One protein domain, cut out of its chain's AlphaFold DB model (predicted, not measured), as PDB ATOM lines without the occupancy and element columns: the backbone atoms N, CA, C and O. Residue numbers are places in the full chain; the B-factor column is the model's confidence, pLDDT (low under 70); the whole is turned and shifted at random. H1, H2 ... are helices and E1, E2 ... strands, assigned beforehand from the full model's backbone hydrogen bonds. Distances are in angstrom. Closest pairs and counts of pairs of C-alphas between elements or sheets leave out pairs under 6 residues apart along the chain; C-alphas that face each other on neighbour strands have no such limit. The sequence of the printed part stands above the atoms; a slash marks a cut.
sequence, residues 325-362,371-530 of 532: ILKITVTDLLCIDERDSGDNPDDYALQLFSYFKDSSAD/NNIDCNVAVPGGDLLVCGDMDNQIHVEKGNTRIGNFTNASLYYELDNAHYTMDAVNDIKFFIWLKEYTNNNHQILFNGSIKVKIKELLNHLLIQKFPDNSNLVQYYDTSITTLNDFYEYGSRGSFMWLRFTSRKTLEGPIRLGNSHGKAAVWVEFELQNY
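What this domain is: This is residues 325 to 362 and 371 to 530 of the 532 residues of an uncharacterized protein of Winogradskyella ouciana (UniProt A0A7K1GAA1). Two strongly twisted sheets lie face to face as a sandwich: E5, E1, E11, E10, E9 and E8 make one, and E2, E3, E4, E6 and E7 the other. The small helices H1 and H2 sit together at one end, and residues 464 to 486 make a long stretch with no named element. The printed part has 198 residues with two named helices and eleven named strands, in the order E1 E2 E3 E4 E5 H1 E6 E7 H2 E8 E9 E10 E11; the class is mostly strand. The six-strand sheet runs E5 - E1 - E11 - E10 - E9 - E8, all antiparallel, and the other is branched, with antiparallel pairs. The whole is compact, with a radius of gyration of the C-alphas of 17.1 A and spans of 52 by 37 by 29 A.

Where its parts are: E1, residues 325 to 337, starts at C-alpha (-15.880, 45.098, 40.404) and is 35.8 A long. E2, 346 to 356, is 31.5 A. E3 is 383 to 387, E4 394 to 396, E5 410 to 415 and H1 417 to 421. E6, 427 to 437, is 31.8 A, and E7, 443 to 453, is 30.7 A. H2, 454 to 463, begins at (-25.135, 44.845, 48.060) and is 14.1 A. E8 is 487 to 491, E9 494 to 500 and E10 506 to 513. E11, 518 to 529, is 35.9 A and ends at (-11.760, 41.375, 40.325).

How they stand to each other: In the six-strand sheet, N 327 of E1 and O 526 of E11 are 2.9 A apart, within hydrogen-bond range; so are N 326 and O 413 of E5, at 2.9 A. E8, E9, E10 and E11 form a meander, each strand the antiparallel neighbour of the one before; N 510 and O 521 are 2.8 A apart. In the branched sheet, E3 and E4 lie on one side of E2 and E6 on the other side; N 349 and O 435 are 2.8 A apart. E6 and E7 form a hairpin. The facing parts of the sheets are 9.6 A centre to centre, with strands at 31 degrees; the closest C-alphas of E7 and E10, Leu 445 and Gly 513, are 4.5 A apart. H2 is on the six-strand sheet at a height of 6.0 A, over E11 and across the strands at 76 degrees on the local plane. H1 and H2 touch, the C-alphas of Tyr 420 and Lys 455 being 5.4 A apart. In H1 and H2 every O i to N i+4 pair is within hydrogen-bond range.

The domain as a whole: The C-alphas farthest apart, Gly 342 and Asn 417, are 53.4 A apart. Residues 363 to 370 are not printed, and C-alphas 362 and 371 stand 25.8 A apart across the cut. The links E4 to E5 and H2 to E8 are long. The mean pLDDT of the printed part is 74.5; 75 residues are under 70, among them 371 to 385 and 388 to 401.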
ATOM      1  N   ILE A 325     -14.787  44.475  41.146       83.38
ATOM      2  CA  ILE A 325     -15.880  45.098  40.404       83.38
ATOM      3  C   ILE A 325     -17.122  44.223  40.535       83.38
ATOM      4  O   ILE A 325     -17.094  43.032  40.223       83.38
ATOM      5  N   LEU A 326     -18.236  44.810  40.976       88.31
ATOM      6  CA  LEU A 326     -19.538  44.215  40.711       88.31
ATOM      7  C   LEU A 326     -19.963  44.617  39.305       88.31
ATOM      8  O   LEU A 326     -20.364  45.757  39.067       88.31
ATOM      9  N   LYS A 327     -19.928  43.652  38.396       88.12
ATOM     10  CA  LYS A 327     -20.541  43.769  37.084       88.12
ATOM     11  C   LYS A 327     -22.007  43.356  37.178       88.12
ATOM     12  O   LYS A 327     -22.338  42.290  37.703       88.12
ATOM     13  N   ILE A 328     -22.884  44.210  36.668       88.25
ATOM     14  CA  ILE A 328     -24.331  44.008  36.607       88.25
ATOM     15  C   ILE A 328     -24.724  43.978  35.136       88.25
ATOM     16  O   ILE A 328     -24.602  44.987  34.446       88.25
ATOM     17  N   THR A 329     -25.181  42.823  34.659       86.06
ATOM     18  CA  THR A 329     -25.506  42.583  33.247       86.06
ATOM     19  C   THR A 329     -26.994  42.331  33.080       86.06
ATOM     20  O   THR A 329     -27.592  41.583  33.850       86.06
ATOM     21  N   VAL A 330     -27.600  42.909  32.050       85.50
ATOM     22  CA  VAL A 330     -28.937  42.514  31.590       85.50
ATOM     23  C   VAL A 330     -28.781  41.360  30.601       85.50
ATOM     24  O   VAL A 330     -28.114  41.520  29.583       85.50
ATOM     25  N   THR A 331     -29.341  40.188  30.910       84.19
ATOM     26  CA  THR A 331     -29.114  38.962  30.118       84.19
ATOM     27  C   THR A 331     -30.226  38.685  29.109       84.19
ATOM     28  O   THR A 331     -29.949  38.392  27.943       84.19
ATOM     29  N   ASP A 332     -31.482  38.826  29.537       85.31
ATOM     30  CA  ASP A 332     -32.665  38.489  28.744       85.31
ATOM     31  C   ASP A 332     -33.847  39.436  28.999       85.31
ATOM     32  O   ASP A 332     -34.055  39.909  30.120       85.31
ATOM     33  N   LEU A 333     -34.688  39.611  27.978       82.81
ATOM     34  CA  LEU A 333     -36.032  40.182  28.090       82.81
ATOM     35  C   LEU A 333     -37.068  39.140  27.646       82.81
ATOM     36  O   LEU A 333     -36.791  38.278  26.807       82.81
ATOM     37  N   LEU A 334     -38.251  39.191  28.253       84.62
ATOM     38  CA  LEU A 334     -39.326  38.220  28.065       84.62
ATOM     39  C   LEU A 334     -40.677  38.950  28.014       84.62
ATOM     40  O   LEU A 334     -41.100  39.483  29.041       84.62
ATOM     41  N   CYS A 335     -41.359  38.957  26.862       81.12
ATOM     42  CA  CYS A 335     -42.771  39.349  26.755       81.12
ATOM     43  C   CYS A 335     -43.651  38.116  26.971       81.12
ATOM     44  O   CYS A 335     -43.446  37.086  26.332       81.12
ATOM     45  N   ILE A 336     -44.624  38.210  27.881       78.69
ATOM     46  CA  ILE A 336     -45.387  37.048  28.357       78.69
ATOM     47  C   ILE A 336     -46.876  37.213  28.038       78.69
ATOM     48  O   ILE A 336     -47.498  36.302  27.492       78.69
ATOM     49  N   ASP A 337     -47.434  38.386  28.351       75.38
ATOM     50  CA  ASP A 337     -48.811  38.749  28.012       75.38
ATOM     51  C   ASP A 337     -48.787  39.997  27.111       75.38
ATOM     52  O   ASP A 337     -48.670  41.107  27.636       75.38
ATOM     53  N   GLU A 338     -48.905  39.804  25.789       66.75
ATOM     54  CA  GLU A 338     -49.146  40.889  24.813       66.75
ATOM     55  C   GLU A 338     -50.436  41.655  25.114       66.75
ATOM     56  O   GLU A 338     -51.351  41.148  25.782       66.75
ATOM     57  N   ARG A 339     -50.532  42.856  24.547       66.19
ATOM     58  CA  ARG A 339     -51.734  43.692  24.620       66.19
ATOM     59  C   ARG A 339     -52.316  43.994  23.241       66.19
ATOM     60  O   ARG A 339     -53.546  44.009  23.118       66.19
ATOM     61  N   ASP A 340     -51.481  44.197  22.220       62.78
ATOM     62  CA  ASP A 340     -51.960  44.279  20.839       62.78
ATOM     63  C   ASP A 340     -52.269  42.869  20.309       62.78
ATOM     64  O   ASP A 340     -51.594  41.889  20.603       62.78
ATOM     65  N   SER A 341     -53.377  42.743  19.578       55.88
ATOM     66  CA  SER A 341     -53.976  41.452  19.193       55.88
ATOM     67  C   SER A 341     -53.863  41.198  17.686       55.88
ATOM     68  O   SER A 341     -54.835  40.829  17.024       55.88
ATOM     69  N   GLY A 342     -52.672  41.447  17.133       61.16
ATOM     70  CA  GLY A 342     -52.369  41.355  15.703       61.16
ATOM     71  C   GLY A 342     -50.964  40.821  15.418       61.16
ATOM     72  O   GLY A 342     -50.190  40.576  16.332       61.16
ATOM     73  N   ASP A 343     -50.632  40.659  14.137       58.19
ATOM     74  CA  ASP A 343     -49.388  40.013  13.676       58.19
ATOM     75  C   ASP A 343     -48.114  40.891  13.799       58.19
ATOM     76  O   ASP A 343     -47.099  40.594  13.167       58.19
ATOM     77  N   ASN A 344     -48.156  41.989  14.564       60.66
ATOM     78  CA  ASN A 344     -46.995  42.835  14.864       60.66
ATOM     79  C   ASN A 344     -46.485  42.482  16.272       60.66
ATOM     80  O   ASN A 344     -47.318  42.377  17.171       60.66
ATOM     81  N   PRO A 345     -45.167  42.308  16.497       59.25
ATOM     82  CA  PRO A 345     -44.635  42.139  17.850       59.25
ATOM     83  C   PRO A 345     -44.967  43.356  18.731       59.25
ATOM     84  O   PRO A 345     -45.192  44.450  18.215       59.25
ATOM     85  N   ASP A 346     -44.988  43.175  20.055       62.16
ATOM     86  CA  ASP A 346     -45.121  44.306  20.977       62.16
ATOM     87  C   ASP A 346     -43.833  45.149  20.965       62.16
ATOM     88  O   ASP A 346     -42.711  44.632  21.084       62.16
ATOM     89  N   ASP A 347     -44.010  46.466  20.887       65.75
ATOM     90  CA  ASP A 347     -42.928  47.435  20.757       65.75
ATOM     91  C   ASP A 347     -42.590  48.053  22.128       65.75
ATOM     92  O   ASP A 347     -43.231  49.007  22.585       65.75
ATOM     93  N   TYR A 348     -41.588  47.507  22.827       70.69
ATOM     94  CA  TYR A 348     -41.247  47.933  24.190       70.69
ATOM     95  C   TYR A 348     -40.085  48.929  24.253       70.69
ATOM     96  O   TYR A 348     -38.947  48.607  23.923       70.69
ATOM     97  N   ALA A 349     -40.320  50.105  24.833       69.94
ATOM     98  CA  ALA A 349     -39.254  50.882  25.454       69.94
ATOM     99  C   ALA A 349     -39.005  50.378  26.878       69.94
ATOM    100  O   ALA A 349     -39.824  50.589  27.778       69.94
ATOM    101  N   LEU A 350     -37.845  49.756  27.084       73.56
ATOM    102  CA  LEU A 350     -37.272  49.534  28.407       73.56
ATOM    103  C   LEU A 350     -36.254  50.641  28.692       73.56
ATOM    104  O   LEU A 350     -35.252  50.757  27.991       73.56
ATOM    105  N   GLN A 351     -36.480  51.414  29.750       71.50
ATOM    106  CA  GLN A 351     -35.439  52.221  30.375       71.50
ATOM    107  C   GLN A 351     -35.086  51.592  31.722       71.50
ATOM    108  O   GLN A 351     -35.963  51.354  32.558       71.50
ATOM    109  N   LEU A 352     -33.806  51.289  31.919       72.81
ATOM    110  CA  LEU A 352     -33.286  50.649  33.121       72.81
ATOM    111  C   LEU A 352     -32.014  51.367  33.560       72.81
ATOM    112  O   LEU A 352     -31.057  51.468  32.794       72.81
ATOM    113  N   PHE A 353     -32.018  51.838  34.803       71.38
ATOM    114  CA  PHE A 353     -30.893  52.513  35.442       71.38
ATOM    115  C   PHE A 353     -30.548  51.812  36.748       71.38
ATOM    116  O   PHE A 353     -31.465  51.405  37.469       71.38
ATOM    117  N   SER A 354     -29.270  51.749  37.113       69.06
ATOM    118  CA  SER A 354     -28.859  51.444  38.487       69.06
ATOM    119  C   SER A 354     -28.259  52.673  39.165       69.06
ATOM    120  O   SER A 354     -27.593  53.498  38.546       69.06
ATOM    121  N   TYR A 355     -28.538  52.801  40.459       69.12
ATOM    122  CA  TYR A 355     -27.903  53.771  41.343       69.12
ATOM    123  C   TYR A 355     -27.157  53.019  42.440       69.12
ATOM    124  O   TYR A 355     -27.747  52.154  43.101       69.12
ATOM    125  N   PHE A 356     -25.895  53.378  42.652       64.88
ATOM    126  CA  PHE A 356     -25.032  52.832  43.691       64.88
ATOM    127  C   PHE A 356     -24.551  53.975  44.592       64.88
ATOM    128  O   PHE A 356     -23.994  54.957  44.105       64.88
ATOM    129  N   LYS A 357     -24.837  53.898  45.899       64.69
ATOM    130  CA  LYS A 357     -24.561  54.984  46.851       64.69
ATOM    131  C   LYS A 357     -23.364  54.645  47.731       64.69
ATOM    132  O   LYS A 357     -23.502  53.795  48.601       64.69
ATOM    133  N   ASP A 358     -22.282  55.412  47.621       54.38
ATOM    134  CA  ASP A 358     -21.371  55.595  48.753       54.38
ATOM    135  C   ASP A 358     -21.926  56.694  49.680       54.38
ATOM    136  O   ASP A 358     -21.802  57.892  49.415       54.38
ATOM    137  N   SER A 359     -22.605  56.230  50.734       49.31
ATOM    138  CA  SER A 359     -22.881  56.836  52.052       49.31
ATOM    139  C   SER A 359     -23.379  58.295  52.222       49.31
ATOM    140  O   SER A 359     -24.099  58.547  53.189       49.31
ATOM    141  N   SER A 360     -23.094  59.266  51.346       38.25
ATOM    142  CA  SER A 360     -22.986  60.688  51.745       38.25
ATOM    143  C   SER A 360     -24.022  61.697  51.204       38.25
ATOM    144  O   SER A 360     -24.158  62.766  51.799       38.25
ATOM    145  N   ALA A 361     -24.782  61.403  50.139       39.38
ATOM    146  CA  ALA A 361     -25.741  62.358  49.539       39.38
ATOM    147  C   ALA A 361     -27.204  61.862  49.526       39.38
ATOM    148  O   ALA A 361     -27.482  60.745  49.086       39.38
ATOM    149  N   ASP A 362     -28.152  62.683  49.985       41.28
ATOM    150  CA  ASP A 362     -29.589  62.366  49.947       41.28
ATOM    151  C   ASP A 362     -30.260  62.855  48.659       41.28
ATOM    152  O   ASP A 362     -30.259  64.046  48.348       41.28
ATOM    153  N   ASN A 371     -44.260  61.996  29.824       39.97
ATOM    154  CA  ASN A 371     -44.522  60.866  28.911       39.97
ATOM    155  C   ASN A 371     -43.769  60.911  27.554       39.97
ATOM    156  O   ASN A 371     -43.911  59.977  26.753       39.97
ATOM    157  N   ASN A 372     -42.996  61.980  27.317       36.12
ATOM    158  CA  ASN A 372     -42.367  62.386  26.055       36.12
ATOM    159  C   ASN A 372     -40.825  62.529  26.157       36.12
ATOM    160  O   ASN A 372     -40.239  63.297  25.397       36.12
ATOM    161  N   ILE A 373     -40.166  61.891  27.133       44.69
ATOM    162  CA  ILE A 373     -38.694  61.914  27.237       44.69
ATOM    163  C   ILE A 373     -38.110  60.705  26.494       44.69
ATOM    164  O   ILE A 373     -37.868  59.648  27.079       44.69
ATOM    165  N   ASP A 374     -37.898  60.886  25.192       53.12
ATOM    166  CA  ASP A 374     -37.093  59.990  24.354       53.12
ATOM    167  C   ASP A 374     -35.583  60.160  24.684       53.12
ATOM    168  O   ASP A 374     -35.181  61.136  25.332       53.12
ATOM    169  N   CYS A 375     -34.734  59.186  24.336       57.44
ATOM    170  CA  CYS A 375     -33.463  58.904  25.028       57.44
ATOM    171  C   CYS A 375     -32.353  59.972  24.852       57.44
ATOM    172  O   CYS A 375     -31.428  59.801  24.062       57.44
ATOM    173  N   ASN A 376     -32.392  61.066  25.629       46.28
ATOM    174  CA  ASN A 376     -31.323  62.087  25.673       46.28
ATOM    175  C   ASN A 376     -31.074  62.752  27.050       46.28
ATOM    176  O   ASN A 376     -30.333  63.732  27.136       46.28
ATOM    177  N   VAL A 377     -31.657  62.243  28.142       49.81
ATOM    178  CA  VAL A 377     -31.428  62.772  29.502       49.81
ATOM    179  C   VAL A 377     -30.700  61.735  30.352       49.81
ATOM    180  O   VAL A 377     -31.300  60.763  30.804       49.81
ATOM    181  N   ALA A 378     -29.409  61.958  30.605       49.19
ATOM    182  CA  ALA A 378     -28.687  61.221  31.635       49.19
ATOM    183  C   ALA A 378     -29.296  61.543  33.010       49.19
ATOM    184  O   ALA A 378     -29.421  62.715  33.377       49.19
ATOM    185  N   VAL A 379     -29.670  60.514  33.774       53.84
ATOM    186  CA  VAL A 379     -30.171  60.688  35.142       53.84
ATOM    187  C   VAL A 379     -29.038  61.257  35.998       53.84
ATOM    188  O   VAL A 379     -27.964  60.654  36.027       53.84
ATOM    189  N   PRO A 380     -29.223  62.383  36.713       51.00
ATOM    190  CA  PRO A 380     -28.167  62.947  37.549       51.00
ATOM    191  C   PRO A 380     -27.688  61.952  38.620       51.00
ATOM    192  O   PRO A 380     -28.367  61.722  39.619       51.00
ATOM    193  N   GLY A 381     -26.517  61.351  38.387       56.53
ATOM    194  CA  GLY A 381     -25.918  60.318  39.237       56.53
ATOM    195  C   GLY A 381     -26.474  58.897  39.063       56.53
ATOM    196  O   GLY A 381     -26.174  58.059  39.902       56.53
ATOM    197  N   GLY A 382     -27.291  58.619  38.041       56.91
ATOM    198  CA  GLY A 382     -27.803  57.273  37.748       56.91
ATOM    199  C   GLY A 382     -27.228  56.717  36.448       56.91
ATOM    200  O   GLY A 382     -27.325  57.363  35.405       56.91
ATOM    201  N   ASP A 383     -26.673  55.510  36.503       60.72
ATOM    202  CA  ASP A 383     -26.025  54.878  35.359       60.72
ATOM    203  C   ASP A 383     -27.056  54.198  34.454       60.72
ATOM    204  O   ASP A 383     -27.920  53.447  34.917       60.72
ATOM    205  N   LEU A 384     -26.968  54.464  33.152       67.00
ATOM    206  CA  LEU A 384     -27.881  53.931  32.146       67.00
ATOM    207  C   LEU A 384     -27.451  52.521  31.718       67.00
ATOM    208  O   LEU A 384     -26.368  52.344  31.169       67.00
ATOM    209  N   LEU A 385     -28.330  51.540  31.927       66.62
ATOM    210  CA  LEU A 385     -28.119  50.145  31.538       66.62
ATOM    211  C   LEU A 385     -28.835  49.841  30.212       66.62
ATOM    212  O   LEU A 385     -28.222  49.334  29.285       66.62
ATOM    213  N   VAL A 386     -30.111  50.214  30.070       70.50
ATOM    214  CA  VAL A 386     -30.867  50.064  28.808       70.50
ATOM    215  C   VAL A 386     -31.669  51.336  28.540       70.50
ATOM    216  O   VAL A 386     -32.277  51.862  29.470       70.50
ATOM    217  N   CYS A 387     -31.693  51.811  27.289       71.12
ATOM    218  CA  CYS A 387     -32.609  52.859  26.825       71.12
ATOM    219  C   CYS A 387     -33.265  52.441  25.510       71.12
ATOM    220  O   CYS A 387     -32.609  52.417  24.471       71.12
ATOM    221  N   GLY A 388     -34.554  52.123  25.571       68.06
ATOM    222  CA  GLY A 388     -35.452  52.179  24.425       68.06
ATOM    223  C   GLY A 388     -36.366  53.402  24.513       68.06
ATOM    224  O   GLY A 388     -36.675  53.888  25.607       68.06
ATOM    225  N   ASP A 389     -36.821  53.877  23.361       68.44
ATOM    226  CA  ASP A 389     -37.801  54.958  23.222       68.44
ATOM    227  C   ASP A 389     -38.751  54.683  22.041       68.44
ATOM    228  O   ASP A 389     -38.937  53.525  21.670       68.44
ATOM    229  N   MET A 390     -39.443  55.700  21.514       67.56
ATOM    230  CA  MET A 390     -40.409  55.504  20.426       67.56
ATOM    231  C   MET A 390     -39.759  55.248  19.056       67.56
ATOM    232  O   MET A 390     -40.405  54.622  18.219       67.56
ATOM    233  N   ASP A 391     -38.513  55.677  18.841       67.50
ATOM    234  CA  ASP A 391     -37.750  55.426  17.606       67.50
ATOM    235  C   ASP A 391     -36.784  54.230  17.764       67.50
ATOM    236  O   ASP A 391     -36.423  53.576  16.786       67.50
ATOM    237  N   ASN A 392     -36.390  53.916  19.004       67.56
ATOM    238  CA  ASN A 392     -35.464  52.846  19.383       67.56
ATOM    239  C   ASN A 392     -36.200  51.782  20.216       67.56
ATOM    240  O   ASN A 392     -35.909  51.566  21.395       67.56
ATOM    241  N   GLN A 393     -37.208  51.158  19.614       69.25
ATOM    242  CA  GLN A 393     -38.069  50.174  20.271       69.25
ATOM    243  C   GLN A 393     -37.370  48.811  20.389       69.25
ATOM    244  O   GLN A 393     -36.694  48.356  19.466       69.25
ATOM    245  N   ILE A 394     -37.570  48.121  21.512       69.19
ATOM    246  CA  ILE A 394     -37.171  46.724  21.682       69.19
ATOM    247  C   ILE A 394     -38.376  45.860  21.310       69.19
ATOM    248  O   ILE A 394     -39.263  45.623  22.130       69.19
ATOM    249  N   HIS A 395     -38.414  45.408  20.058       68.19
ATOM    250  CA  HIS A 395     -39.418  44.455  19.586       68.19
ATOM    251  C   HIS A 395     -39.222  43.112  20.304       68.19
ATOM    252  O   HIS A 395     -38.173  42.477  20.161       68.19
ATOM    253  N   VAL A 396     -40.218  42.667  21.072       67.38
ATOM    254  CA  VAL A 396     -40.176  41.376  21.778       67.38
ATOM    255  C   VAL A 396     -41.408  40.573  21.394       67.38
ATOM    256  O   VAL A 396     -42.503  40.831  21.886       67.38
ATOM    257  N   GLU A 397     -41.226  39.574  20.528       66.19
ATOM    258  CA  GLU A 397     -42.275  38.593  20.242       66.19
ATOM    259  C   GLU A 397     -42.762  37.945  21.548       66.19
ATOM    260  O   GLU A 397     -41.961  37.497  22.377       66.19
ATOM    261  N   LYS A 398     -44.083  37.873  21.733       69.00
ATOM    262  CA  LYS A 398     -44.686  37.198  22.883       69.00
ATOM    263  C   LYS A 398     -44.303  35.725  22.908       69.00
ATOM    264  O   LYS A 398     -44.597  34.966  21.983       69.00
ATOM    265  N   GLY A 399     -43.785  35.272  24.042       65.81
ATOM    266  CA  GLY A 399     -43.608  33.853  24.290       65.81
ATOM    267  C   GLY A 399     -42.916  33.558  25.609       65.81
ATOM    268  O   GLY A 399     -42.208  34.379  26.175       65.81
ATOM    269  N   ASN A 400     -43.034  32.313  26.063       63.75
ATOM    270  CA  ASN A 400     -42.328  31.824  27.254       63.75
ATOM    271  C   ASN A 400     -40.831  31.533  26.975       63.75
ATOM    272  O   ASN A 400     -40.223  30.697  27.644       63.75
ATOM    273  N   THR A 401     -40.251  32.187  25.966       67.94
ATOM    274  CA  THR A 401     -38.877  32.007  25.487       67.94
ATOM    275  C   THR A 401     -38.116  33.300  25.731       67.94
ATOM    276  O   THR A 401     -38.475  34.339  25.184       67.94
ATOM    277  N   ARG A 402     -37.059  33.243  26.545       72.75
ATOM    278  CA  ARG A 402     -36.188  34.397  26.786       72.75
ATOM    279  C   ARG A 402     -35.500  34.845  25.484       72.75
ATOM    280  O   ARG A 402     -34.959  33.993  24.774       72.75
ATOM    281  N   ILE A 403     -35.455  36.151  25.205       67.44
ATOM    282  CA  ILE A 403     -34.616  36.712  24.135       67.44
ATOM    283  C   ILE A 403     -33.265  37.125  24.730       67.44
ATOM    284  O   ILE A 403     -33.111  38.225  25.266       67.44
ATOM    285  N   GLY A 404     -32.291  36.220  24.641       59.41
ATOM    286  CA  GLY A 404     -30.937  36.428  25.156       59.41
ATOM    287  C   GLY A 404     -30.041  37.236  24.221       59.41
ATOM    288  O   GLY A 404     -30.155  37.149  22.998       59.41
ATOM    289  N   ASN A 405     -29.101  37.986  24.802       53.50
ATOM    290  CA  ASN A 405     -28.245  38.979  24.130       53.50
ATOM    291  C   ASN A 405     -28.981  40.205  23.552       53.50
ATOM    292  O   ASN A 405     -28.354  40.963  22.813       53.50
ATOM    293  N   PHE A 406     -30.267  40.429  23.868       55.91
ATOM    294  CA  PHE A 406     -31.042  41.545  23.295       55.91
ATOM    295  C   PHE A 406     -30.362  42.908  23.531       55.91
ATOM    296  O   PHE A 406     -30.252  43.715  22.612       55.91
ATOM    297  N   THR A 407     -29.798  43.099  24.727       51.19
ATOM    298  CA  THR A 407     -28.725  44.055  25.016       51.19
ATOM    299  C   THR A 407     -27.817  43.446  26.083       51.19
ATOM    300  O   THR A 407     -28.216  43.413  27.244       51.19
ATOM    301  N   ASN A 408     -26.588  43.025  25.747       54.25
ATOM    302  CA  ASN A 408     -25.560  42.647  26.744       54.25
ATOM    303  C   ASN A 408     -24.977  43.891  27.447       54.25
ATOM    304  O   ASN A 408     -23.763  44.071  27.560       54.25
ATOM    305  N   ALA A 409     -25.860  44.786  27.882       67.44
ATOM    306  CA  ALA A 409     -25.507  45.962  28.640       67.44
ATOM    307  C   ALA A 409     -24.978  45.531  30.006       67.44
ATOM    308  O   ALA A 409     -25.642  44.789  30.732       67.44
ATOM    309  N   SER A 410     -23.773  45.993  30.322       76.56
ATOM    310  CA  SER A 410     -23.073  45.722  31.572       76.56
ATOM    311  C   SER A 410     -22.692  47.051  32.213       76.56
ATOM    312  O   SER A 410     -22.091  47.898  31.552       76.56
ATOM    313  N   LEU A 411     -23.021  47.224  33.489       77.00
ATOM    314  CA  LEU A 411     -22.495  48.299  34.329       77.00
ATOM    315  C   LEU A 411     -21.505  47.722  35.334       77.00
ATOM    316  O   LEU A 411     -21.672  46.595  35.795       77.00
ATOM    317  N   TYR A 412     -20.472  48.496  35.648       78.94
ATOM    318  CA  TYR A 412     -19.293  48.051  36.379       78.94
ATOM    319  C   TYR A 412     -19.100  48.970  37.585       78.94
ATOM    320  O   TYR A 412     -18.790  50.147  37.423       78.94
ATOM    321  N   TYR A 413     -19.315  48.440  38.787       79.19
ATOM    322  CA  TYR A 413     -19.179  49.184  40.036       79.19
ATOM    323  C   TYR A 413     -17.910  48.773  40.769       79.19
ATOM    324  O   TYR A 413     -17.804  47.635  41.225       79.19
ATOM    325  N   GLU A 414     -16.967  49.703  40.895       77.94
ATOM    326  CA  GLU A 414     -15.763  49.544  41.710       77.94
ATOM    327  C   GLU A 414     -16.138  49.368  43.192       77.94
ATOM    328  O   GLU A 414     -17.001  50.071  43.720       77.94
ATOM    329  N   LEU A 415     -15.498  48.411  43.868       77.31
ATOM    330  CA  LEU A 415     -15.782  48.041  45.255       77.31
ATOM    331  C   LEU A 415     -14.525  48.147  46.115       77.31
ATOM    332  O   LEU A 415     -13.522  47.470  45.869       77.31
ATOM    333  N   ASP A 416     -14.636  48.939  47.177       71.81
ATOM    334  CA  ASP A 416     -13.648  49.053  48.248       71.81
ATOM    335  C   ASP A 416     -14.061  48.257  49.506       71.81
ATOM    336  O   ASP A 416     -15.105  47.601  49.555       71.81
ATOM    337  N   ASN A 417     -13.262  48.357  50.570       69.88
ATOM    338  CA  ASN A 417     -13.534  47.673  51.836       69.88
ATOM    339  C   ASN A 417     -14.737  48.225  52.629       69.88
ATOM    340  O   ASN A 417     -15.283  47.487  53.455       69.88
ATOM    341  N   ALA A 418     -15.204  49.458  52.396       68.50
ATOM    342  CA  ALA A 418     -16.415  49.982  53.036       68.50
ATOM    343  C   ALA A 418     -17.668  49.237  52.543       68.50
ATOM    344  O   ALA A 418     -18.563  48.925  53.336       68.50
ATOM    345  N   HIS A 419     -17.690  48.846  51.264       72.19
ATOM    346  CA  HIS A 419     -18.823  48.163  50.631       72.19
ATOM    347  C   HIS A 419     -19.144  46.773  51.203       72.19
ATOM    348  O   HIS A 419     -20.300  46.347  51.169       72.19
ATOM    349  N   TYR A 420     -18.150  46.095  51.784       70.25
ATOM    350  CA  TYR A 420     -18.311  44.790  52.434       70.25
ATOM    351  C   TYR A 420     -18.479  44.895  53.954       70.25
ATOM    352  O   TYR A 420     -19.090  44.023  54.577       70.25
ATOM    353  N   THR A 421     -17.936  45.949  54.573       63.69
ATOM    354  CA  THR A 421     -17.882  46.078  56.037       63.69
ATOM    355  C   THR A 421     -19.092  46.819  56.603       63.69
ATOM    356  O   THR A 421     -19.684  46.348  57.578       63.69
ATOM    357  N   MET A 422     -19.535  47.917  55.987       57.34
ATOM    358  CA  MET A 422     -20.580  48.780  56.549       57.34
ATOM    359  C   MET A 422     -21.992  48.180  56.426       57.34
ATOM    360  O   MET A 422     -22.419  47.753  55.359       57.34
ATOM    361  N   ASP A 423     -22.760  48.203  57.520       56.06
ATOM    362  CA  ASP A 423     -24.208  47.901  57.508       56.06
ATOM    363  C   ASP A 423     -25.068  49.097  57.037       56.06
ATOM    364  O   ASP A 423     -26.285  48.986  56.877       56.06
ATOM    365  N   ALA A 424     -24.445  50.259  56.819       48.41
ATOM    366  CA  ALA A 424     -25.104  51.537  56.562       48.41
ATOM    367  C   ALA A 424     -25.407  51.792  55.068       48.41
ATOM    368  O   ALA A 424     -24.873  52.713  54.465       48.41
ATOM    369  N   VAL A 425     -26.361  51.029  54.524       56.56
ATOM    370  CA  VAL A 425     -27.160  51.386  53.325       56.56
ATOM    371  C   VAL A 425     -26.382  51.542  52.004       56.56
ATOM    372  O   VAL A 425     -26.574  52.501  51.259       56.56
ATOM    373  N   ASN A 426     -25.624  50.509  51.639       64.56
ATOM    374  CA  ASN A 426     -25.205  50.297  50.251       64.56
ATOM    375  C   ASN A 426     -26.269  49.437  49.529       64.56
ATOM    376  O   ASN A 426     -26.111  48.231  49.325       64.56
ATOM    377  N   ASP A 427     -27.411  50.057  49.216       76.44
ATOM    378  CA  ASP A 427     -28.448  49.479  48.348       76.44
ATOM    379  C   ASP A 427     -28.114  49.794  46.880       76.44
ATOM    380  O   ASP A 427     -27.957  50.964  46.530       76.44
ATOM    381  N   ILE A 428     -28.126  48.792  45.998       78.25
ATOM    382  CA  ILE A 428     -28.295  49.040  44.559       78.25
ATOM    383  C   ILE A 428     -29.779  49.294  44.322       78.25
ATOM    384  O   ILE A 428     -30.616  48.450  44.662       78.25
ATOM    385  N   LYS A 429     -30.126  50.440  43.731       81.81
ATOM    386  CA  LYS A 429     -31.506  50.756  43.342       81.81
ATOM    387  C   LYS A 429     -31.635  50.732  41.823       81.81
ATOM    388  O   LYS A 429     -31.143  51.631  41.148       81.81
ATOM    389  N   PHE A 430     -32.339  49.730  41.307       80.00
ATOM    390  CA  PHE A 430     -32.762  49.686  39.912       80.00
ATOM    391  C   PHE A 430     -33.997  50.559  39.741       80.00
ATOM    392  O   PHE A 430     -35.019  50.273  40.362       80.00
ATOM    393  N   PHE A 431     -33.930  51.597  38.913       77.94
ATOM    394  CA  PHE A 431     -35.108  52.314  38.425       77.94
ATOM    395  C   PHE A 431     -35.482  51.749  37.062       77.94
ATOM    396  O   PHE A 431     -34.616  51.602  36.201       77.94
ATOM    397  N   ILE A 432     -36.758  51.419  36.881       81.12
ATOM    398  CA  ILE A 432     -37.227  50.721  35.687       81.12
ATOM    399  C   ILE A 432     -38.501  51.375  35.186       81.12
ATOM    400  O   ILE A 432     -39.451  51.587  35.948       81.12
ATOM    401  N   TRP A 433     -38.520  51.644  33.891       78.75
ATOM    402  CA  TRP A 433     -39.671  52.130  33.158       78.75
ATOM    403  C   TRP A 433     -39.862  51.238  31.935       78.75
ATOM    404  O   TRP A 433     -38.939  51.046  31.147       78.75
ATOM    405  N   LEU A 434     -41.047  50.647  31.817       80.19
ATOM    406  CA  LEU A 434     -41.450  49.837  30.676       80.19
ATOM    407  C   LEU A 434     -42.678  50.493  30.061       80.19
ATOM    408  O   LEU A 434     -43.748  50.508  30.682       80.19
ATOM    409  N   LYS A 435     -42.521  51.024  28.851       78.00
ATOM    410  CA  LYS A 435     -43.597  51.583  28.036       78.00
ATOM    411  C   LYS A 435     -43.754  50.737  26.785       78.00
ATOM    412  O   LYS A 435     -42.780  50.339  26.161       78.00
ATOM    413  N   GLU A 436     -44.996  50.465  26.452       76.44
ATOM    414  CA  GLU A 436     -45.416  49.722  25.279       76.44
ATOM    415  C   GLU A 436     -45.978  50.720  24.260       76.44
ATOM    416  O   GLU A 436     -46.785  51.592  24.616       76.44
ATOM    417  N   TYR A 437     -45.535  50.615  23.010       74.50
ATOM    418  CA  TYR A 437     -46.025  51.405  21.891       74.50
ATOM    419  C   TYR A 437     -46.999  50.570  21.061       74.50
ATOM    420  O   TYR A 437     -46.639  49.590  20.429       74.50
ATOM    421  N   THR A 438     -48.264  50.975  21.067       72.00
ATOM    422  CA  THR A 438     -49.332  50.402  20.239       72.00
ATOM    423  C   THR A 438     -50.041  51.528  19.502       72.00
ATOM    424  O   THR A 438     -50.044  52.666  19.973       72.00
ATOM    425  N   ASN A 439     -50.637  51.243  18.345       65.38
ATOM    426  CA  ASN A 439     -51.104  52.226  17.354       65.38
ATOM    427  C   ASN A 439     -52.000  53.365  17.924       65.38
ATOM    428  O   ASN A 439     -53.227  53.324  17.822       65.38
ATOM    429  N   ASN A 440     -51.381  54.445  18.431       68.00
ATOM    430  CA  ASN A 440     -51.972  55.586  19.163       68.00
ATOM    431  C   ASN A 440     -52.473  55.304  20.605       68.00
ATOM    432  O   ASN A 440     -53.241  56.100  21.144       68.00
ATOM    433  N   ASN A 441     -52.056  54.211  21.251       73.31
ATOM    434  CA  ASN A 441     -52.523  53.790  22.585       73.31
ATOM    435  C   ASN A 441     -51.363  53.441  23.548       73.31
ATOM    436  O   ASN A 441     -51.466  52.525  24.365       73.31
ATOM    437  N   HIS A 442     -50.245  54.171  23.459       78.75
ATOM    438  CA  HIS A 442     -49.021  53.895  24.226       78.75
ATOM    439  C   HIS A 442     -49.292  53.817  25.740       78.75
ATOM    440  O   HIS A 442     -49.884  54.739  26.308       78.75
ATOM    441  N   GLN A 443     -48.835  52.756  26.412       79.19
ATOM    442  CA  GLN A 443     -49.089  52.543  27.841       79.19
ATOM    443  C   GLN A 443     -47.798  52.277  28.619       79.19
ATOM    444  O   GLN A 443     -47.005  51.408  28.274       79.19
ATOM    445  N   ILE A 444     -47.618  52.987  29.733       80.25
ATOM    446  CA  ILE A 444     -46.602  52.648  30.734       80.25
ATOM    447  C   ILE A 444     -47.106  51.417  31.501       80.25
ATOM    448  O   ILE A 444     -48.079  51.499  32.251       80.25
ATOM    449  N   LEU A 445     -46.464  50.269  31.291       79.00
ATOM    450  CA  LEU A 445     -46.769  49.014  31.981       79.00
ATOM    451  C   LEU A 445     -46.092  48.947  33.354       79.00
ATOM    452  O   LEU A 445     -46.670  48.420  34.305       79.00
ATOM    453  N   PHE A 446     -44.878  49.492  33.468       83.62
ATOM    454  CA  PHE A 446     -44.137  49.578  34.723       83.62
ATOM    455  C   PHE A 446     -43.449  50.937  34.850       83.62
ATOM    456  O   PHE A 446     -42.849  51.423  33.898       83.62
ATOM    457  N   ASN A 447     -43.511  51.531  36.037       81.06
ATOM    458  CA  ASN A 447     -42.696  52.673  36.440       81.06
ATOM    459  C   ASN A 447     -42.466  52.541  37.946       81.06
ATOM    460  O   ASN A 447     -43.417  52.611  38.727       81.06
ATOM    461  N   GLY A 448     -41.232  52.260  38.352       81.00
ATOM    462  CA  GLY A 448     -40.926  51.949  39.743       81.00
ATOM    463  C   GLY A 448     -39.460  51.611  39.965       81.00
ATOM    464  O   GLY A 448     -38.606  51.868  39.117       81.00
ATOM    465  N   SER A 449     -39.157  51.033  41.127       80.56
ATOM    466  CA  SER A 449     -37.784  50.662  41.465       80.56
ATOM    467  C   SER A 449     -37.685  49.439  42.366       80.56
ATOM    468  O   SER A 449     -38.470  49.315  43.306       80.56
ATOM    469  N   ILE A 450     -36.661  48.617  42.146       82.25
ATOM    470  CA  ILE A 450     -36.280  47.496  43.016       82.25
ATOM    471  C   ILE A 450     -34.975  47.840  43.737       82.25
ATOM    472  O   ILE A 450     -34.112  48.523  43.188       82.25
ATOM    473  N   LYS A 451     -34.843  47.381  44.984       80.75
ATOM    474  CA  LYS A 451     -33.641  47.541  45.808       80.75
ATOM    475  C   LYS A 451     -32.991  46.189  46.072       80.75
ATOM    476  O   LYS A 451     -33.695  45.229  46.371       80.75
ATOM    477  N   VAL A 452     -31.663  46.145  46.034       81.00
ATOM    478  CA  VAL A 452     -30.858  44.964  46.366       81.00
ATOM    479  C   VAL A 452     -29.776  45.374  47.360       81.00
ATOM    480  O   VAL A 452     -29.004  46.292  47.091       81.00
ATOM    481  N   LYS A 453     -29.705  44.697  48.509       81.69
ATOM    482  CA  LYS A 453     -28.665  44.944  49.517       81.69
ATOM    483  C   LYS A 453     -27.325  44.419  49.011       81.69
ATOM    484  O   LYS A 453     -27.150  43.201  48.925       81.69
ATOM    485  N   ILE A 454     -26.364  45.299  48.718       81.56
ATOM    486  CA  ILE A 454     -25.135  44.845  48.060       81.56
ATOM    487  C   ILE A 454     -24.293  43.933  48.963       81.56
ATOM    488  O   ILE A 454     -23.810  42.911  48.498       81.56
ATOM    489  N   LYS A 455     -24.182  44.228  50.267       83.50
ATOM    490  CA  LYS A 455     -23.361  43.456  51.223       83.50
ATOM    491  C   LYS A 455     -23.756  41.974  51.295       83.50
ATOM    492  O   LYS A 455     -22.900  41.099  51.378       83.50
ATOM    493  N   GLU A 456     -25.054  41.690  51.219       85.31
ATOM    494  CA  GLU A 456     -25.619  40.336  51.226       85.31
ATOM    495  C   GLU A 456     -25.352  39.609  49.897       85.31
ATOM    496  O   GLU A 456     -24.905  38.462  49.880       85.31
ATOM    497  N   LEU A 457     -25.544  40.310  48.775       89.25
ATOM    498  CA  LEU A 457     -25.273  39.820  47.422       89.25
ATOM    499  C   LEU A 457     -23.782  39.520  47.200       89.25
ATOM    500  O   LEU A 457     -23.431  38.445  46.718       89.25
ATOM    501  N   LEU A 458     -22.910  40.431  47.627       88.56
ATOM    502  CA  LEU A 458     -21.459  40.299  47.559       88.56
ATOM    503  C   LEU A 458     -20.940  39.175  48.444       88.56
ATOM    504  O   LEU A 458     -20.085  38.417  47.998       88.56
ATOM    505  N   ASN A 459     -21.472  39.017  49.659       87.38
ATOM    506  CA  ASN A 459     -21.119  37.887  50.513       87.38
ATOM    507  C   ASN A 459     -21.425  36.551  49.814       87.38
ATOM    508  O   ASN A 459     -20.558  35.683  49.769       87.38
ATOM    509  N   HIS A 460     -22.608  36.402  49.206       91.31
ATOM    510  CA  HIS A 460     -22.964  35.180  48.473       91.31
ATOM    511  C   HIS A 460     -22.096  34.966  47.217       91.31
ATOM    512  O   HIS A 460     -21.669  33.836  46.976       91.31
ATOM    513  N   LEU A 461     -21.754  36.022  46.466       91.31
ATOM    514  CA  LEU A 461     -20.822  35.936  45.328       91.31
ATOM    515  C   LEU A 461     -19.381  35.595  45.746       91.31
ATOM    516  O   LEU A 461     -18.717  34.835  45.044       91.31
ATOM    517  N   LEU A 462     -18.901  36.095  46.888       88.19
ATOM    518  CA  LEU A 462     -17.576  35.770  47.432       88.19
ATOM    519  C   LEU A 462     -17.484  34.304  47.870       88.19
ATOM    520  O   LEU A 462     -16.550  33.604  47.485       88.19
ATOM    521  N   ILE A 463     -18.448  33.829  48.667       88.94
ATOM    522  CA  ILE A 463     -18.417  32.466  49.227       88.94
ATOM    523  C   ILE A 463     -18.990  31.403  48.276       88.94
ATOM    524  O   ILE A 463     -18.945  30.216  48.597       88.94
ATOM    525  N   GLN A 464     -19.546  31.817  47.129       91.00
ATOM    526  CA  GLN A 464     -20.156  30.954  46.108       91.00
ATOM    527  C   GLN A 464     -21.231  30.008  46.666       91.00
ATOM    528  O   GLN A 464     -21.345  28.841  46.281       91.00
ATOM    529  N   LYS A 465     -22.006  30.513  47.631       90.25
ATOM    530  CA  LYS A 465     -22.981  29.735  48.395       90.25
ATOM    531  C   LYS A 465     -24.050  30.639  49.011       90.25
ATOM    532  O   LYS A 465     -23.755  31.749  49.450       90.25
ATOM    533  N   PHE A 466     -25.273  30.127  49.117       89.12
ATOM    534  CA  PHE A 466     -26.292  30.682  50.013       89.12
ATOM    535  C   PHE A 466     -26.125  30.120  51.444       89.12
ATOM    536  O   PHE A 466     -25.484  29.079  51.623       89.12
ATOM    537  N   PRO A 467     -26.692  30.761  52.483       86.12
ATOM    538  CA  PRO A 467     -26.621  30.265  53.858       86.12
ATOM    539  C   PRO A 467     -27.245  28.868  53.996       86.12
ATOM    540  O   PRO A 467     -28.287  28.601  53.401       86.12
ATOM    541  N   ASP A 468     -26.679  27.988  54.827       74.44
ATOM    542  CA  ASP A 468     -27.155  26.595  54.979       74.44
ATOM    543  C   ASP A 468     -28.605  26.455  55.479       74.44
ATOM    544  O   ASP A 468     -29.229  25.420  55.272       74.44
ATOM    545  N   ASN A 469     -29.160  27.503  56.097       68.06
ATOM    546  CA  ASN A 469     -30.562  27.576  56.529       68.06
ATOM    547  C   ASN A 469     -31.443  28.409  55.572       68.06
ATOM    548  O   ASN A 469     -32.505  28.887  55.971       68.06
ATOM    549  N   SER A 470     -30.997  28.652  54.336       74.19
ATOM    550  CA  SER A 470     -31.786  29.381  53.340       74.19
ATOM    551  C   SER A 470     -32.899  28.503  52.767       74.19
ATOM    552  O   SER A 470     -32.657  27.452  52.176       74.19
ATOM    553  N   ASN A 471     -34.144  28.956  52.921       77.38
ATOM    554  CA  ASN A 471     -35.276  28.379  52.205       77.38
ATOM    555  C   ASN A 471     -35.214  28.864  50.755       77.38
ATOM    556  O   ASN A 471     -35.779  29.907  50.435       77.38
ATOM    557  N   LEU A 472     -34.504  28.134  49.896       87.88
ATOM    558  CA  LEU A 472     -34.533  28.399  48.460       87.88
ATOM    559  C   LEU A 472     -35.908  28.017  47.897       87.88
ATOM    560  O   LEU A 472     -36.449  26.959  48.223       87.88
ATOM    561  N   VAL A 473     -36.475  28.885  47.063       88.00
ATOM    562  CA  VAL A 473     -37.861  28.784  46.583       88.00
ATOM    563  C   VAL A 473     -37.949  28.650  45.061       88.00
ATOM    564  O   VAL A 473     -36.998  28.922  44.325       88.00
ATOM    565  N   GLN A 474     -39.122  28.231  44.584       90.62
ATOM    566  CA  GLN A 474     -39.543  28.486  43.208       90.62
ATOM    567  C   GLN A 474     -39.850  29.977  43.043       90.62
ATOM    568  O   GLN A 474     -40.372  30.602  43.969       90.62
ATOM    569  N   TYR A 475     -39.558  30.549  41.873       89.56
ATOM    570  CA  TYR A 475     -39.968  31.924  41.588       89.56
ATOM    571  C   TYR A 475     -41.499  32.055  41.618       89.56
ATOM    572  O   TYR A 475     -42.218  31.223  41.066       89.56
ATOM    573  N   TYR A 476     -42.000  33.099  42.278       86.56
ATOM    574  CA  TYR A 476     -43.417  33.216  42.637       86.56
ATOM    575  C   TYR A 476     -44.370  33.389  41.441       86.56
ATOM    576  O   TYR A 476     -45.518  32.949  41.514       86.56
ATOM    577  N   ASP A 477     -43.921  34.020  40.351       87.69
ATOM    578  CA  ASP A 477     -44.683  34.128  39.105       87.69
ATOM    579  C   ASP A 477     -44.191  33.068  38.110       87.69
ATOM    580  O   ASP A 477     -43.254  33.275  37.335       87.69
ATOM    581  N   THR A 478     -44.845  31.909  38.131       89.00
ATOM    582  CA  THR A 478     -44.479  30.759  37.294       89.00
ATOM    583  C   THR A 478     -44.701  30.977  35.795       89.00
ATOM    584  O   THR A 478     -44.276  30.138  35.000       89.00
ATOM    585  N   SER A 479     -45.308  32.102  35.386       86.12
ATOM    586  CA  SER A 479     -45.372  32.518  33.978       86.12
ATOM    587  C   SER A 479     -44.106  33.238  33.494       86.12
ATOM    588  O   SER A 479     -43.889  33.332  32.291       86.12
ATOM    589  N   ILE A 480     -43.238  33.683  34.411       87.44
ATOM    590  CA  ILE A 480     -41.885  34.176  34.103       87.44
ATOM    591  C   ILE A 480     -40.890  33.015  34.050       87.44
ATOM    592  O   ILE A 480     -40.055  32.936  33.150       87.44
ATOM    593  N   THR A 481     -40.941  32.116  35.035       89.12
ATOM    594  CA  THR A 481     -40.062  30.946  35.075       89.12
ATOM    595  C   THR A 481     -40.598  29.853  35.988       89.12
ATOM    596  O   THR A 481     -41.137  30.120  37.056       89.12
ATOM    597  N   THR A 482     -40.388  28.598  35.598       89.94
ATOM    598  CA  THR A 482     -40.644  27.423  36.443       89.94
ATOM    599  C   THR A 482     -39.423  27.005  37.270       89.94
ATOM    600  O   THR A 482     -39.512  26.036  38.024       89.94
ATOM    601  N   LEU A 483     -38.291  27.712  37.137       88.12
ATOM    602  CA  LEU A 483     -37.043  27.410  37.839       88.12
ATOM    603  C   LEU A 483     -37.180  27.532  39.366       88.12
ATOM    604  O   LEU A 483     -37.895  28.385  39.896       88.12
ATOM    605  N   ASN A 484     -36.425  26.678  40.055       88.50
ATOM    606  CA  ASN A 484     -36.296  26.644  41.509       88.50
ATOM    607  C   ASN A 484     -34.968  27.286  41.953       88.50
ATOM    608  O   ASN A 484     -34.272  27.925  41.158       88.50
ATOM    609  N   ASP A 485     -34.597  27.050  43.211       90.81
ATOM    610  CA  ASP A 485     -33.295  27.369  43.811       90.81
ATOM    611  C   ASP A 485     -33.003  28.876  43.955       90.81
ATOM    612  O   ASP A 485     -31.843  29.287  44.037       90.81
ATOM    613  N   PHE A 486     -34.051  29.705  44.000       92.38
ATOM    614  CA  PHE A 486     -33.936  31.150  44.193       92.38
ATOM    615  C   PHE A 486     -33.832  31.536  45.672       92.38
ATOM    616  O   PHE A 486     -34.602  31.062  46.505       92.38
ATOM    617  N   TYR A 487     -32.930  32.469  45.971       91.56
ATOM    618  CA  TYR A 487     -32.828  33.187  47.238       91.56
ATOM    619  C   TYR A 487     -33.541  34.546  47.139       91.56
ATOM    620  O   TYR A 487     -33.360  35.266  46.156       91.56
ATOM    621  N   GLU A 488     -34.333  34.912  48.152       87.50
ATOM    622  CA  GLU A 488     -35.062  36.191  48.198       87.50
ATOM    623  C   GLU A 488     -34.206  37.303  48.831       87.50
ATOM    624  O   GLU A 488     -33.972  37.313  50.038       87.50
ATOM    625  N   TYR A 489     -33.771  38.276  48.032       84.38
ATOM    626  CA  TYR A 489     -33.071  39.473  48.499       84.38
ATOM    627  C   TYR A 489     -34.057  40.600  48.789       84.38
ATOM    628  O   TYR A 489     -34.825  40.980  47.907       84.38
ATOM    629  N   GLY A 490     -33.984  41.196  49.982       69.38
ATOM    630  CA  GLY A 490     -34.720  42.419  50.326       69.38
ATOM    631  C   GLY A 490     -35.696  42.257  51.493       69.38
ATOM    632  O   GLY A 490     -35.441  41.532  52.452       69.38
ATOM    633  N   SER A 491     -36.798  43.003  51.456       56.28
ATOM    634  CA  SER A 491     -37.874  42.930  52.453       56.28
ATOM    635  C   SER A 491     -39.241  43.144  51.793       56.28
ATOM    636  O   SER A 491     -39.325  43.513  50.621       56.28
ATOM    637  N   ARG A 492     -40.325  42.839  52.523       45.12
ATOM    638  CA  ARG A 492     -41.683  42.685  51.965       45.12
ATOM    639  C   ARG A 492     -42.099  43.824  51.026       45.12
ATOM    640  O   ARG A 492     -42.409  44.918  51.486       45.12
ATOM    641  N   GLY A 493     -42.211  43.503  49.736       53.12
ATOM    642  CA  GLY A 493     -42.686  44.410  48.684       53.12
ATOM    643  C   GLY A 493     -41.601  44.910  47.728       53.12
ATOM    644  O   GLY A 493     -41.946  45.421  46.668       53.12
ATOM    645  N   SER A 494     -40.323  44.699  48.049       55.03
ATOM    646  CA  SER A 494     -39.183  45.035  47.188       55.03
ATOM    647  C   SER A 494     -38.178  43.890  47.229       55.03
ATOM    648  O   SER A 494     -37.160  43.980  47.916       55.03
ATOM    649  N   PHE A 495     -38.508  42.798  46.541       68.75
ATOM    650  CA  PHE A 495     -37.645  41.625  46.456       68.75
ATOM    651  C   PHE A 495     -36.977  41.530  45.085       68.75
ATOM    652  O   PHE A 495     -37.592  41.832  44.060       68.75
ATOM    653  N   MET A 496     -35.752  41.021  45.074       86.56
ATOM    654  CA  MET A 496     -35.143  40.400  43.903       86.56
ATOM    655  C   MET A 496     -34.876  38.934  44.238       86.56
ATOM    656  O   MET A 496     -34.383  38.623  45.319       86.56
ATOM    657  N   TRP A 497     -35.199  38.026  43.326       91.25
ATOM    658  CA  TRP A 497     -34.944  36.599  43.497       91.25
ATOM    659  C   TRP A 497     -33.745  36.235  42.638       91.25
ATOM    660  O   TRP A 497     -33.845  36.367  41.423       91.25
ATOM    661  N   LEU A 498     -32.642  35.776  43.231       93.56
ATOM    662  CA  LEU A 498     -31.449  35.357  42.482       93.56
ATOM    663  C   LEU A 498     -31.091  33.905  42.786       93.56
ATOM    664  O   LEU A 498     -31.257  33.437  43.910       93.56
ATOM    665  N   ARG A 499     -30.563  33.204  41.787       94.38
ATOM    666  CA  ARG A 499     -30.021  31.845  41.893       94.38
ATOM    667  C   ARG A 499     -28.606  31.806  41.324       94.38
ATOM    668  O   ARG A 499     -28.277  32.592  40.439       94.38
ATOM    669  N   PHE A 500     -27.782  30.863  41.774       94.81
ATOM    670  CA  PHE A 500     -26.489  30.635  41.127       94.81
ATOM    671  C   PHE A 500     -26.666  30.039  39.723       94.81
ATOM    672  O   PHE A 500     -27.505  29.154  39.490       94.81
ATOM    673  N   THR A 501     -25.847  30.519  38.790       92.12
ATOM    674  CA  THR A 501     -25.679  29.935  37.454       92.12
ATOM    675  C   THR A 501     -24.506  28.944  37.441       92.12
ATOM    676  O   THR A 501     -23.731  28.843  38.394       92.12
ATOM    677  N   SER A 502     -24.314  28.234  36.328       88.06
ATOM    678  CA  SER A 502     -23.102  27.436  36.089       88.06
ATOM    679  C   SER A 502     -21.820  28.276  35.961       88.06
ATOM    680  O   SER A 502     -20.728  27.720  36.062       88.06
ATOM    681  N   ARG A 503     -21.934  29.599  35.764       84.75
ATOM    682  CA  ARG A 503     -20.818  30.547  35.597       84.75
ATOM    683  C   ARG A 503     -20.355  31.200  36.905       84.75
ATOM    684  O   ARG A 503     -19.591  32.152  36.844       84.75
ATOM    685  N   LYS A 504     -20.806  30.718  38.075       88.94
ATOM    686  CA  LYS A 504     -20.528  31.325  39.400       88.94
ATOM    687  C   LYS A 504     -21.116  32.737  39.607       88.94
ATOM    688  O   LYS A 504     -20.824  33.399  40.601       88.94
ATOM    689  N   THR A 505     -21.987  33.180  38.709       94.25
ATOM    690  CA  THR A 505     -22.773  34.414  38.830       94.25
ATOM    691  C   THR A 505     -24.087  34.164  39.574       94.25
ATOM    692  O   THR A 505     -24.532  33.018  39.706       94.25
ATOM    693  N   LEU A 506     -24.730  35.240  40.031       95.31
ATOM    694  CA  LEU A 506     -26.111  35.231  40.516       95.31
ATOM    695  C   LEU A 506     -27.031  35.836  39.449       95.31
ATOM    696  O   LEU A 506     -26.868  37.001  39.116       95.31
ATOM    697  N   GLU A 507     -28.014  35.089  38.946       94.50
ATOM    698  CA  GLU A 507     -29.000  35.583  37.967       94.50
ATOM    699  C   GLU A 507     -30.425  35.468  38.519       94.50
ATOM    700  O   GLU A 507     -30.755  34.506  39.223       94.50
ATOM    701  N   GLY A 508     -31.305  36.404  38.157       93.00
ATOM    702  CA  GLY A 508     -32.739  36.186  38.286       93.00
ATOM    703  C   GLY A 508     -33.636  37.262  37.669       93.00
ATOM    704  O   GLY A 508     -33.142  38.288  37.192       93.00
ATOM    705  N   PRO A 509     -34.964  37.027  37.640       91.75
ATOM    706  CA  PRO A 509     -35.891  37.880  36.921       91.75
ATOM    707  C   PRO A 509     -36.515  38.973  37.790       91.75
ATOM    708  O   PRO A 509     -37.056  38.734  38.877       91.75
ATOM    709  N   ILE A 510     -36.562  40.169  37.216       89.31
ATOM    710  CA  ILE A 510     -37.413  41.270  37.642       89.31
ATOM    711  C   ILE A 510     -38.727  41.207  36.861       89.31
ATOM    712  O   ILE A 510     -38.744  41.367  35.641       89.31
ATOM    713  N   ARG A 511     -39.840  41.031  37.575       87.81
ATOM    714  CA  ARG A 511     -41.194  41.120  37.019       87.81
ATOM    715  C   ARG A 511     -41.571  42.569  36.701       87.81
ATOM    716  O   ARG A 511     -41.539  43.423  37.584       87.81
ATOM    717  N   LEU A 512     -42.036  42.809  35.477       86.25
ATOM    718  CA  LEU A 512     -42.545  44.089  34.982       86.25
ATOM    719  C   LEU A 512     -44.014  43.951  34.537       86.25
ATOM    720  O   LEU A 512     -44.483  42.864  34.191       86.25
ATOM    721  N   GLY A 513     -44.756  45.058  34.524       80.69
ATOM    722  CA  GLY A 513     -46.163  45.071  34.110       80.69
ATOM    723  C   GLY A 513     -47.144  44.531  35.157       80.69
ATOM    724  O   GLY A 513     -46.795  44.286  36.315       80.69
ATOM    725  N   ASN A 514     -48.405  44.340  34.754       75.69
ATOM    726  CA  ASN A 514     -49.476  43.814  35.610       75.69
ATOM    727  C   ASN A 514     -49.951  42.425  35.129       75.69
ATOM    728  O   ASN A 514     -49.132  41.512  35.097       75.69
ATOM    729  N   SER A 515     -51.232  42.228  34.817       70.06
ATOM    730  CA  SER A 515     -51.801  40.992  34.246       70.06
ATOM    731  C   SER A 515     -52.434  41.205  32.860       70.06
ATOM    732  O   SER A 515     -53.169  40.344  32.387       70.06
ATOM    733  N   HIS A 516     -52.220  42.378  32.257       68.94
ATOM    734  CA  HIS A 516     -52.778  42.815  30.972       68.94
ATOM    735  C   HIS A 516     -51.703  43.623  30.214       68.94
ATOM    736  O   HIS A 516     -51.837  44.835  30.042       68.94
ATOM    737  N   GLY A 517     -50.573  42.981  29.916       74.06
ATOM    738  CA  GLY A 517     -49.291  43.640  29.642       74.06
ATOM    739  C   GLY A 517     -48.303  43.297  30.757       74.06
ATOM    740  O   GLY A 517     -48.334  43.899  31.840       74.06
ATOM    741  N   LYS A 518     -47.480  42.271  30.521       80.94
ATOM    742  CA  LYS A 518     -46.582  41.664  31.519       80.94
ATOM    743  C   LYS A 518     -45.305  41.158  30.855       80.94
ATOM    744  O   LYS A 518     -45.361  40.370  29.910       80.94
ATOM    745  N   ALA A 519     -44.169  41.550  31.421       85.62
ATOM    746  CA  ALA A 519     -42.842  41.183  30.944       85.62
ATOM    747  C   ALA A 519     -41.906  40.832  32.113       85.62
ATOM    748  O   ALA A 519     -42.247  41.036  33.282       85.62
ATOM    749  N   ALA A 520     -40.708  40.340  31.813       88.62
ATOM    750  CA  ALA A 520     -39.628  40.243  32.789       88.62
ATOM    751  C   ALA A 520     -38.261  40.521  32.161       88.62
ATOM    752  O   ALA A 520     -37.969  40.020  31.078       88.62
ATOM    753  N   VAL A 521     -37.423  41.277  32.874       88.12
ATOM    754  CA  VAL A 521     -36.005  41.469  32.538       88.12
ATOM    755  C   VAL A 521     -35.152  40.641  33.495       88.12
ATOM    756  O   VAL A 521     -35.387  40.649  34.704       88.12
ATOM    757  N   TRP A 522     -34.185  39.900  32.965       91.00
ATOM    758  CA  TRP A 522     -33.236  39.121  33.756       91.00
ATOM    759  C   TRP A 522     -31.969  39.931  34.000       91.00
ATOM    760  O   TRP A 522     -31.440  40.569  33.087       91.00
ATOM    761  N   VAL A 523     -31.509  39.917  35.251       90.81
ATOM    762  CA  VAL A 523     -30.300  40.618  35.684       90.81
ATOM    763  C   VAL A 523     -29.339  39.607  36.296       90.81
ATOM    764  O   VAL A 523     -29.711  38.831  37.182       90.81
ATOM    765  N   GLU A 524     -28.105  39.631  35.811       92.75
ATOM    766  CA  GLU A 524     -26.979  38.845  36.289       92.75
ATOM    767  C   GLU A 524     -25.987  39.732  37.043       92.75
ATOM    768  O   GLU A 524     -25.662  40.842  36.623       92.75
ATOM    769  N   PHE A 525     -25.486  39.211  38.157       93.56
ATOM    770  CA  PHE A 525     -24.497  39.831  39.019       93.56
ATOM    771  C   PHE A 525     -23.245  38.958  39.025       93.56
ATOM    772  O   PHE A 525     -23.282  37.783  39.411       93.56
ATOM    773  N   GLU A 526     -22.134  39.543  38.598       93.44
ATOM    774  CA  GLU A 526     -20.829  38.907  38.467       93.44
ATOM    775  C   GLU A 526     -19.829  39.687  39.325       93.44
ATOM    776  O   GLU A 526     -19.625  40.883  39.123       93.44
ATOM    777  N   LEU A 527     -19.224  39.024  40.315       90.38
ATOM    778  CA  LEU A 527     -18.171  39.638  41.122       90.38
ATOM    779  C   LEU A 527     -16.817  39.384  40.463       90.38
ATOM    780  O   LEU A 527     -16.137  38.400  40.758       90.38
ATOM    781  N   GLN A 528     -16.463  40.297  39.572       84.00
ATOM    782  CA  GLN A 528     -15.159  40.372  38.939       84.00
ATOM    783  C   GLN A 528     -14.120  40.908  39.939       84.00
ATOM    784  O   GLN A 528     -14.441  41.564  40.938       84.00
ATOM    785  N   ASN A 529     -12.847  40.623  39.703       78.62
ATOM    786  CA  ASN A 529     -11.760  41.375  40.325       78.62
ATOM    787  C   ASN A 529     -11.585  42.676  39.511       78.62
ATOM    788  O   ASN A 529     -12.078  42.773  38.392       78.62
ATOM    789  N   TYR A 530     -10.977  43.723  40.080       48.91
ATOM    790  CA  TYR A 530     -11.041  45.084  39.503       48.91
ATOM    791  C   TYR A 530     -10.508  45.216  38.058       48.91
ATOM    792  O   TYR A 530     -10.743  46.217  37.390       48.91
TER     793      TYR A 530